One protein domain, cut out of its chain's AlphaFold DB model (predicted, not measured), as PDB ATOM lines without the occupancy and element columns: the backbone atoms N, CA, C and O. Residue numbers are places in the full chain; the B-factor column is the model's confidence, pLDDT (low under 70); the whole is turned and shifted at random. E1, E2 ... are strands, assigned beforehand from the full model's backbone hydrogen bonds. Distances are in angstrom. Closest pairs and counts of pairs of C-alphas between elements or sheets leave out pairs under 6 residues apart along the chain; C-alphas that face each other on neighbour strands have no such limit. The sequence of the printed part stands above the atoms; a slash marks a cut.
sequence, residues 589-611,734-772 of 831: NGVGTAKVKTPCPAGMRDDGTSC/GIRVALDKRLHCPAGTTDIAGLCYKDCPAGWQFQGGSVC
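This is residues 589 to 611 and 734 to 772 of the 831 residues of an uncharacterized protein of Scenedesmus sp. NREL 46B-D3 (UniProt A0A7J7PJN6). With little regular structure, the printed part is a thin rod of loops: residues 589 to 611 run lengthwise beside a returning row of E1 at one end, the small hairpin E2 and E3 further along, and E4 at the other end. It has 62 residues, no named helix and four strands, E1 to E4 in chain order, holding 16 residues; the class is all strand. It is loose, radius of gyration of the C-alphas 14.7 A, spanning 45 by 18 by 15 A.

Residues 589 to 611 hold no named element; C-alpha 589 is at (28.746, -21.425, -20.246). E1 is residues 734 to 737, 9.3 A; E2 749 to 752, 9.4 A; E3 755 to 758, 10.2 A; E4 764 to 767, 9.7 A, ending at (19.815, -27.514, -21.785).

Residues 593 to 594 pair antiparallel with 755 to 756 of E3, and 596 to 597 with 743 to 744. The hairpin E2 and E3 is antiparallel at 140 degrees, with N 750 and O 757 2.8 A apart, within hydrogen-bond range. E1 and E4 pair with no named strand, and both are apart from E2 and E3; residues 766 to 767 of E4 pair antiparallel with 771 to 772.

The C-alphas farthest apart, of Gly 734 and Gly 763, are 46.1 A apart. Residues 612 to 733 are not printed; C-alphas 611 and 734 are 8.6 A apart across the cut. The link E1 to E2 is long. Residues 768 and 770 have pLDDT under 70.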
ATOM      1  N   ASN A 589      28.174 -21.596 -21.581       72.69
ATOM      2  CA  ASN A 589      28.746 -21.425 -20.246       72.69
ATOM      3  C   ASN A 589      30.239 -21.822 -20.190       72.69
ATOM      4  O   ASN A 589      30.704 -22.475 -19.254       72.69
ATOM      5  N   GLY A 590      30.984 -21.463 -21.241       75.56
ATOM      6  CA  GLY A 590      32.391 -21.825 -21.435       75.56
ATOM      7  C   GLY A 590      32.634 -23.302 -21.785       75.56
ATOM      8  O   GLY A 590      31.715 -24.052 -22.111       75.56
ATOM      9  N   VAL A 591      33.906 -23.708 -21.720       74.38
ATOM     10  CA  VAL A 591      34.390 -25.074 -22.025       74.38
ATOM     11  C   VAL A 591      34.430 -26.010 -20.805       74.38
ATOM     12  O   VAL A 591      34.830 -27.164 -20.926       74.38
ATOM     13  N   GLY A 592      34.012 -25.516 -19.635       79.31
ATOM     14  CA  GLY A 592      34.110 -26.224 -18.357       79.31
ATOM     15  C   GLY A 592      35.541 -26.304 -17.811       79.31
ATOM     16  O   GLY A 592      36.506 -25.897 -18.458       79.31
ATOM     17  N   THR A 593      35.683 -26.820 -16.593       84.19
ATOM     18  CA  THR A 593      36.975 -27.092 -15.947       84.19
ATOM     19  C   THR A 593      37.091 -28.557 -15.533       84.19
ATOM     20  O   THR A 593      36.094 -29.271 -15.393       84.19
ATOM     21  N   ALA A 594      38.322 -29.033 -15.347       85.31
ATOM     22  CA  ALA A 594      38.568 -30.363 -14.801       85.31
ATOM     23  C   ALA A 594      38.129 -30.450 -13.327       85.31
ATOM     24  O   ALA A 594      38.246 -29.481 -12.573       85.31
ATOM     25  N   LYS A 595      37.666 -31.632 -12.908       87.06
ATOM     26  CA  LYS A 595      37.321 -31.919 -11.507       87.06
ATOM     27  C   LYS A 595      38.527 -31.756 -10.584       87.06
ATOM     28  O   LYS A 595      39.634 -32.193 -10.903       87.06
ATOM     29  N   VAL A 596      38.289 -31.193  -9.403       87.56
ATOM     30  CA  VAL A 596      39.290 -31.078  -8.341       87.56
ATOM     31  C   VAL A 596      39.451 -32.441  -7.666       87.56
ATOM     32  O   VAL A 596      38.472 -33.128  -7.376       87.56
ATOM     33  N   LYS A 597      40.702 -32.844  -7.422       88.38
ATOM     34  CA  LYS A 597      41.059 -34.118  -6.786       88.38
ATOM     35  C   LYS A 597      41.307 -33.908  -5.292       88.38
ATOM     36  O   LYS A 597      42.269 -33.244  -4.917       88.38
ATOM     37  N   THR A 598      40.488 -34.509  -4.431       89.62
ATOM     38  CA  THR A 598      40.698 -34.462  -2.975       89.62
ATOM     39  C   THR A 598      42.012 -35.165  -2.587       89.62
ATOM     40  O   THR A 598      42.248 -36.296  -3.045       89.62
ATOM     41  N   PRO A 599      42.861 -34.561  -1.728       89.44
ATOM     42  CA  PRO A 599      44.006 -35.235  -1.113       89.44
ATOM     43  C   PRO A 599      43.603 -36.518  -0.373       89.44
ATOM     44  O   PRO A 599      42.442 -36.697  -0.002       89.44
ATOM     45  N   CYS A 600      44.555 -37.424  -0.156       87.94
ATOM     46  CA  CYS A 600      44.278 -38.640   0.606       87.94
ATOM     47  C   CYS A 600      44.178 -38.380   2.118       87.94
ATOM     48  O   CYS A 600      44.853 -37.483   2.628       87.94
ATOM     49  N   PRO A 601      43.377 -39.178   2.853       87.38
ATOM     50  CA  PRO A 601      43.393 -39.178   4.312       87.38
ATOM     51  C   PRO A 601      44.794 -39.473   4.866       87.38
ATOM     52  O   PRO A 601      45.562 -40.230   4.268       87.38
ATOM     53  N   ALA A 602      45.108 -38.912   6.036       81.12
ATOM     54  CA  ALA A 602      46.377 -39.159   6.714       81.12
ATOM     55  C   ALA A 602      46.607 -40.668   6.946       81.12
ATOM     56  O   ALA A 602      45.691 -41.393   7.334       81.12
ATOM     57  N   GLY A 603      47.833 -41.136   6.696       74.88
ATOM     58  CA  GLY A 603      48.193 -42.557   6.772       74.88
ATOM     59  C   GLY A 603      47.904 -43.379   5.506       74.88
ATOM     60  O   GLY A 603      48.177 -44.577   5.502       74.88
ATOM     61  N   MET A 604      47.396 -42.769   4.427       86.00
ATOM     62  CA  MET A 604      47.257 -43.403   3.107       86.00
ATOM     63  C   MET A 604      48.217 -42.763   2.098       86.00
ATOM     64  O   MET A 604      48.392 -41.544   2.113       86.00
ATOM     65  N   ARG A 605      48.788 -43.550   1.174       85.44
ATOM     66  CA  ARG A 605      49.486 -42.979   0.008       85.44
ATOM     67  C   ARG A 605      48.481 -42.578  -1.071       85.44
ATOM     68  O   ARG A 605      47.457 -43.239  -1.230       85.44
ATOM     69  N   ASP A 606      48.812 -41.550  -1.844       86.31
ATOM     70  CA  ASP A 606      48.164 -41.267  -3.127       86.31
ATOM     71  C   ASP A 606      48.978 -41.948  -4.235       86.31
ATOM     72  O   ASP A 606      50.137 -41.597  -4.436       86.31
ATOM     73  N   ASP A 607      48.402 -42.921  -4.942       79.62
ATOM     74  CA  ASP A 607      49.076 -43.589  -6.074       79.62
ATOM     75  C   ASP A 607      48.972 -42.805  -7.400       79.62
ATOM     76  O   ASP A 607      49.370 -43.289  -8.456       79.62
ATOM     77  N   GLY A 608      48.414 -41.592  -7.353       78.12
ATOM     78  CA  GLY A 608      48.073 -40.784  -8.523       78.12
ATOM     79  C   GLY A 608      46.596 -40.909  -8.898       78.12
ATOM     80  O   GLY A 608      45.997 -39.915  -9.313       78.12
ATOM     81  N   THR A 609      45.965 -42.058  -8.636       80.06
ATOM     82  CA  THR A 609      44.537 -42.311  -8.887       80.06
ATOM     83  C   THR A 609      43.749 -42.500  -7.588       80.06
ATOM     84  O   THR A 609      42.740 -41.832  -7.354       80.06
ATOM     85  N   SER A 610      44.231 -43.350  -6.687       85.56
ATOM     86  CA  SER A 610      43.517 -43.845  -5.514       85.56
ATOM     87  C   SER A 610      44.266 -43.531  -4.216       85.56
ATOM     88  O   SER A 610      45.440 -43.157  -4.231       85.56
ATOM     89  N   CYS A 611      43.566 -43.648  -3.088       89.62
ATOM     90  CA  CYS A 611      44.186 -43.678  -1.769       89.62
ATOM     91  C   CYS A 611      44.348 -45.127  -1.327       89.62
ATOM     92  O   CYS A 611      43.357 -45.849  -1.171       89.62
ATOM     93  N   GLY A 734      45.313 -52.560   0.131       82.81
ATOM     94  CA  GLY A 734      44.453 -52.219  -0.999       82.81
ATOM     95  C   GLY A 734      43.990 -50.771  -1.058       82.81
ATOM     96  O   GLY A 734      44.211 -49.971  -0.147       82.81
ATOM     97  N   ILE A 735      43.265 -50.477  -2.136       85.12
ATOM     98  CA  ILE A 735      42.544 -49.221  -2.337       85.12
ATOM     99  C   ILE A 735      41.511 -49.057  -1.215       85.12
ATOM    100  O   ILE A 735      40.697 -49.948  -0.972       85.12
ATOM    101  N   ARG A 736      41.534 -47.908  -0.536       85.44
ATOM    102  CA  ARG A 736      40.522 -47.495   0.449       85.44
ATOM    103  C   ARG A 736      39.640 -46.355  -0.069       85.44
ATOM    104  O   ARG A 736      38.474 -46.287   0.307       85.44
ATOM    105  N   VAL A 737      40.150 -45.513  -0.975       87.31
ATOM    106  CA  VAL A 737      39.354 -44.495  -1.690       87.31
ATOM    107  C   VAL A 737      39.704 -44.523  -3.178       87.31
ATOM    108  O   VAL A 737      40.836 -44.229  -3.552       87.31
ATOM    109  N   ALA A 738      38.743 -44.880  -4.028       85.50
ATOM    110  CA  ALA A 738      38.907 -44.880  -5.482       85.50
ATOM    111  C   ALA A 738      38.769 -43.463  -6.082       85.50
ATOM    112  O   ALA A 738      38.289 -42.538  -5.422       85.50
ATOM    113  N   LEU A 739      39.239 -43.283  -7.322       84.69
ATOM    114  CA  LEU A 739      39.356 -41.975  -7.987       84.69
ATOM    115  C   LEU A 739      38.008 -41.244  -8.143       84.69
ATOM    116  O   LEU A 739      37.946 -40.026  -7.983       84.69
ATOM    117  N   ASP A 740      36.928 -41.985  -8.394       82.88
ATOM    118  CA  ASP A 740      35.552 -41.481  -8.502       82.88
ATOM    119  C   ASP A 740      35.113 -40.708  -7.250       82.88
ATOM    120  O   ASP A 740      34.506 -39.648  -7.359       82.88
ATOM    121  N   LYS A 741      35.496 -41.183  -6.059       84.62
ATOM    122  CA  LYS A 741      35.166 -40.550  -4.771       84.62
ATOM    123  C   LYS A 741      36.099 -39.402  -4.387       84.62
ATOM    124  O   LYS A 741      35.936 -38.814  -3.319       84.62
ATOM    125  N   ARG A 742      37.089 -39.094  -5.229       85.25
ATOM    126  CA  ARG A 742      38.065 -38.011  -5.030       85.25
ATOM    127  C   ARG A 742      37.868 -36.867  -6.017       85.25
ATOM    128  O   ARG A 742      38.172 -35.729  -5.673       85.25
ATOM    129  N   LEU A 743      37.374 -37.155  -7.222       88.56
ATOM    130  CA  LEU A 743      37.094 -36.161  -8.256       88.56
ATOM    131  C   LEU A 743      35.717 -35.525  -8.048       88.56
ATOM    132  O   LEU A 743      34.688 -36.138  -8.325       88.56
ATOM    133  N   HIS A 744      35.705 -34.266  -7.623       88.69
ATOM    134  CA  HIS A 744      34.491 -33.485  -7.405       88.69
ATOM    135  C   HIS A 744      34.563 -32.137  -8.128       88.69
ATOM    136  O   HIS A 744      35.642 -31.652  -8.476       88.69
ATOM    137  N   CYS A 745      33.405 -31.527  -8.366       89.62
ATOM    138  CA  CYS A 745      33.337 -30.161  -8.869       89.62
ATOM    139  C   CYS A 745      33.377 -29.156  -7.703       89.62
ATOM    140  O   CYS A 745      32.795 -29.434  -6.650       89.62
ATOM    141  N   PRO A 746      34.088 -28.020  -7.841       87.94
ATOM    142  CA  PRO A 746      34.130 -26.989  -6.808       87.94
ATOM    143  C   PRO A 746      32.755 -26.328  -6.616       87.94
ATOM    144  O   PRO A 746      31.915 -26.330  -7.516       87.94
ATOM    145  N   ALA A 747      32.523 -25.744  -5.439       88.06
ATOM    146  CA  ALA A 747      31.247 -25.111  -5.105       88.06
ATOM    147  C   ALA A 747      30.868 -23.998  -6.106       88.06
ATOM    148  O   ALA A 747      31.719 -23.207  -6.513       88.06
ATOM    149  N   GLY A 748      29.589 -23.938  -6.491       84.88
ATOM    150  CA  GLY A 748      29.112 -23.055  -7.561       84.88
ATOM    151  C   GLY A 748      29.345 -23.599  -8.978       84.88
ATOM    152  O   GLY A 748      29.289 -22.825  -9.941       84.88
ATOM    153  N   THR A 749      29.657 -24.896  -9.119       86.38
ATOM    154  CA  THR A 749      29.775 -25.576 -10.414       86.38
ATOM    155  C   THR A 749      29.113 -26.962 -10.412       86.38
ATOM    156  O   THR A 749      29.252 -27.740  -9.467       86.38
ATOM    157  N   THR A 750      28.439 -27.287 -11.516       85.75
ATOM    158  CA  THR A 750      27.733 -28.545 -11.776       85.75
ATOM    159  C   THR A 750      28.575 -29.464 -12.668       85.75
ATOM    160  O   THR A 750      29.162 -29.018 -13.656       85.75
ATOM    161  N   ASP A 751      28.603 -30.762 -12.352       86.00
ATOM    162  CA  ASP A 751      29.208 -31.808 -13.188       86.00
ATOM    163  C   ASP A 751      28.318 -32.124 -14.398       86.00
ATOM    164  O   ASP A 751      27.193 -32.604 -14.247       86.00
ATOM    165  N   ILE A 752      28.831 -31.885 -15.605       82.19
ATOM    166  CA  ILE A 752      28.177 -32.244 -16.862       82.19
ATOM    167  C   ILE A 752      29.172 -33.060 -17.690       82.19
ATOM    168  O   ILE A 752      30.178 -32.547 -18.180       82.19
ATOM    169  N   ALA A 753      28.876 -34.353 -17.841       79.69
ATOM    170  CA  ALA A 753      29.692 -35.324 -18.576       79.69
ATOM    171  C   ALA A 753      31.170 -35.421 -18.119       79.69
ATOM    172  O   ALA A 753      32.037 -35.789 -18.908       79.69
ATOM    173  N   GLY A 754      31.467 -35.130 -16.846       79.50
ATOM    174  CA  GLY A 754      32.811 -35.230 -16.267       79.50
ATOM    175  C   GLY A 754      33.572 -33.905 -16.166       79.50
ATOM    176  O   GLY A 754      34.628 -33.880 -15.531       79.50
ATOM    177  N   LEU A 755      33.040 -32.820 -16.737       84.25
ATOM    178  CA  LEU A 755      33.578 -31.461 -16.638       84.25
ATOM    179  C   LEU A 755      32.676 -30.581 -15.767       84.25
ATOM    180  O   LEU A 755      31.455 -30.729 -15.762       84.25
ATOM    181  N   CYS A 756      33.286 -29.647 -15.047       88.75
ATOM    182  CA  CYS A 756      32.604 -28.748 -14.128       88.75
ATOM    183  C   CYS A 756      32.250 -27.432 -14.826       88.75
ATOM    184  O   CYS A 756      33.135 -26.716 -15.294       88.75
ATOM    185  N   TYR A 757      30.966 -27.094 -14.879       85.94
ATOM    186  CA  TYR A 757      30.464 -25.846 -15.462       85.94
ATOM    187  C   TYR A 757      29.870 -24.971 -14.369       85.94
ATOM    188  O   TYR A 757      29.173 -25.477 -13.496       85.94
ATOM    189  N   LYS A 758      30.119 -23.660 -14.413       86.38
ATOM    190  CA  LYS A 758      29.552 -22.705 -13.447       86.38
ATOM    191  C   LYS A 758      28.029 -22.822 -13.402       86.38
ATOM    192  O   LYS A 758      27.405 -22.922 -14.453       86.38
ATOM    193  N   ASP A 759      27.421 -22.787 -12.224       85.81
ATOM    194  CA  ASP A 759      25.967 -22.932 -12.120       85.81
ATOM    195  C   ASP A 759      25.231 -21.800 -12.863       85.81
ATOM    196  O   ASP A 759      25.668 -20.642 -12.865       85.81
ATOM    197  N   CYS A 760      24.117 -22.131 -13.526       82.50
ATOM    198  CA  CYS A 760      23.304 -21.130 -14.215       82.50
ATOM    199  C   CYS A 760      22.710 -20.119 -13.201       82.50
ATOM    200  O   CYS A 760      22.329 -20.518 -12.098       82.50
ATOM    201  N   PRO A 761      22.587 -18.821 -13.549       82.19
ATOM    202  CA  PRO A 761      21.982 -17.811 -12.679       82.19
ATOM    203  C   PRO A 761      20.547 -18.152 -12.256       82.19
ATOM    204  O   PRO A 761      19.839 -18.886 -12.943       82.19
ATOM    205  N   ALA A 762      20.073 -17.552 -11.160       80.31
ATOM    206  CA  ALA A 762      18.691 -17.716 -10.712       80.31
ATOM    207  C   ALA A 762      17.690 -17.391 -11.843       80.31
ATOM    208  O   ALA A 762      17.788 -16.354 -12.502       80.31
ATOM    209  N   GLY A 763      16.737 -18.297 -12.083       77.88
ATOM    210  CA  GLY A 763      15.819 -18.211 -13.224       77.88
ATOM    211  C   GLY A 763      16.395 -18.710 -14.557       77.88
ATOM    212  O   GLY A 763      15.789 -18.458 -15.595       77.88
ATOM    213  N   TRP A 764      17.528 -19.419 -14.554       81.12
ATOM    214  CA  TRP A 764      18.102 -20.118 -15.710       81.12
ATOM    215  C   TRP A 764      18.408 -21.582 -15.357       81.12
ATOM    216  O   TRP A 764      18.672 -21.908 -14.202       81.12
ATOM    217  N   GLN A 765      18.382 -22.474 -16.348       80.81
ATOM    218  CA  GLN A 765      18.704 -23.899 -16.191       80.81
ATOM    219  C   GLN A 765      19.483 -24.428 -17.408       80.81
ATOM    220  O   GLN A 765      19.448 -23.833 -18.490       80.81
ATOM    221  N   PHE A 766      20.173 -25.559 -17.256       78.88
ATOM    222  CA  PHE A 766      20.937 -26.173 -18.346       78.88
ATOM    223  C   PHE A 766      20.033 -26.830 -19.407       78.88
ATOM    224  O   PHE A 766      18.997 -27.412 -19.086       78.88
ATOM    225  N   GLN A 767      20.442 -26.780 -20.679       72.44
ATOM    226  CA  GLN A 767      19.815 -27.514 -21.785       72.44
ATOM    227  C   GLN A 767      20.877 -28.048 -22.748       72.44
ATOM    228  O   GLN A 767      21.703 -27.298 -23.253       72.44
ATOM    229  N   GLY A 768      20.842 -29.354 -23.028       63.19
ATOM    230  CA  GLY A 768      21.719 -29.984 -24.026       63.19
ATOM    231  C   GLY A 768      23.209 -30.054 -23.661       63.19
ATOM    232  O   GLY A 768      24.010 -30.418 -24.514       63.19
ATOM    233  N   GLY A 769      23.589 -29.725 -22.422       70.88
ATOM    234  CA  GLY A 769      24.979 -29.687 -21.967       70.88
ATOM    235  C   GLY A 769      25.324 -28.331 -21.357       70.88
ATOM    236  O   GLY A 769      24.590 -27.830 -20.510       70.88
ATOM    237  N   SER A 770      26.422 -27.728 -21.809       69.38
ATOM    238  CA  SER A 770      27.026 -26.499 -21.274       69.38
ATOM    239  C   SER A 770      26.294 -25.186 -21.610       69.38
ATOM    240  O   SER A 770      26.897 -24.115 -21.565       69.38
ATOM    241  N   VAL A 771      25.004 -25.226 -21.954       79.00
ATOM    242  CA  VAL A 771      24.214 -24.043 -22.347       79.00
ATOM    243  C   VAL A 771      23.162 -23.741 -21.286       79.00
ATOM    244  O   VAL A 771      22.355 -24.607 -20.948       79.00
ATOM    245  N   CYS A 772      23.139 -22.502 -20.789       80.56
ATOM    246  CA  CYS A 772      22.068 -22.011 -19.921       80.56
ATOM    247  C   CYS A 772      20.950 -21.387 -20.771       80.56
ATOM    248  O   CYS A 772      21.220 -20.606 -21.688       80.56
TER     249      CYS A 772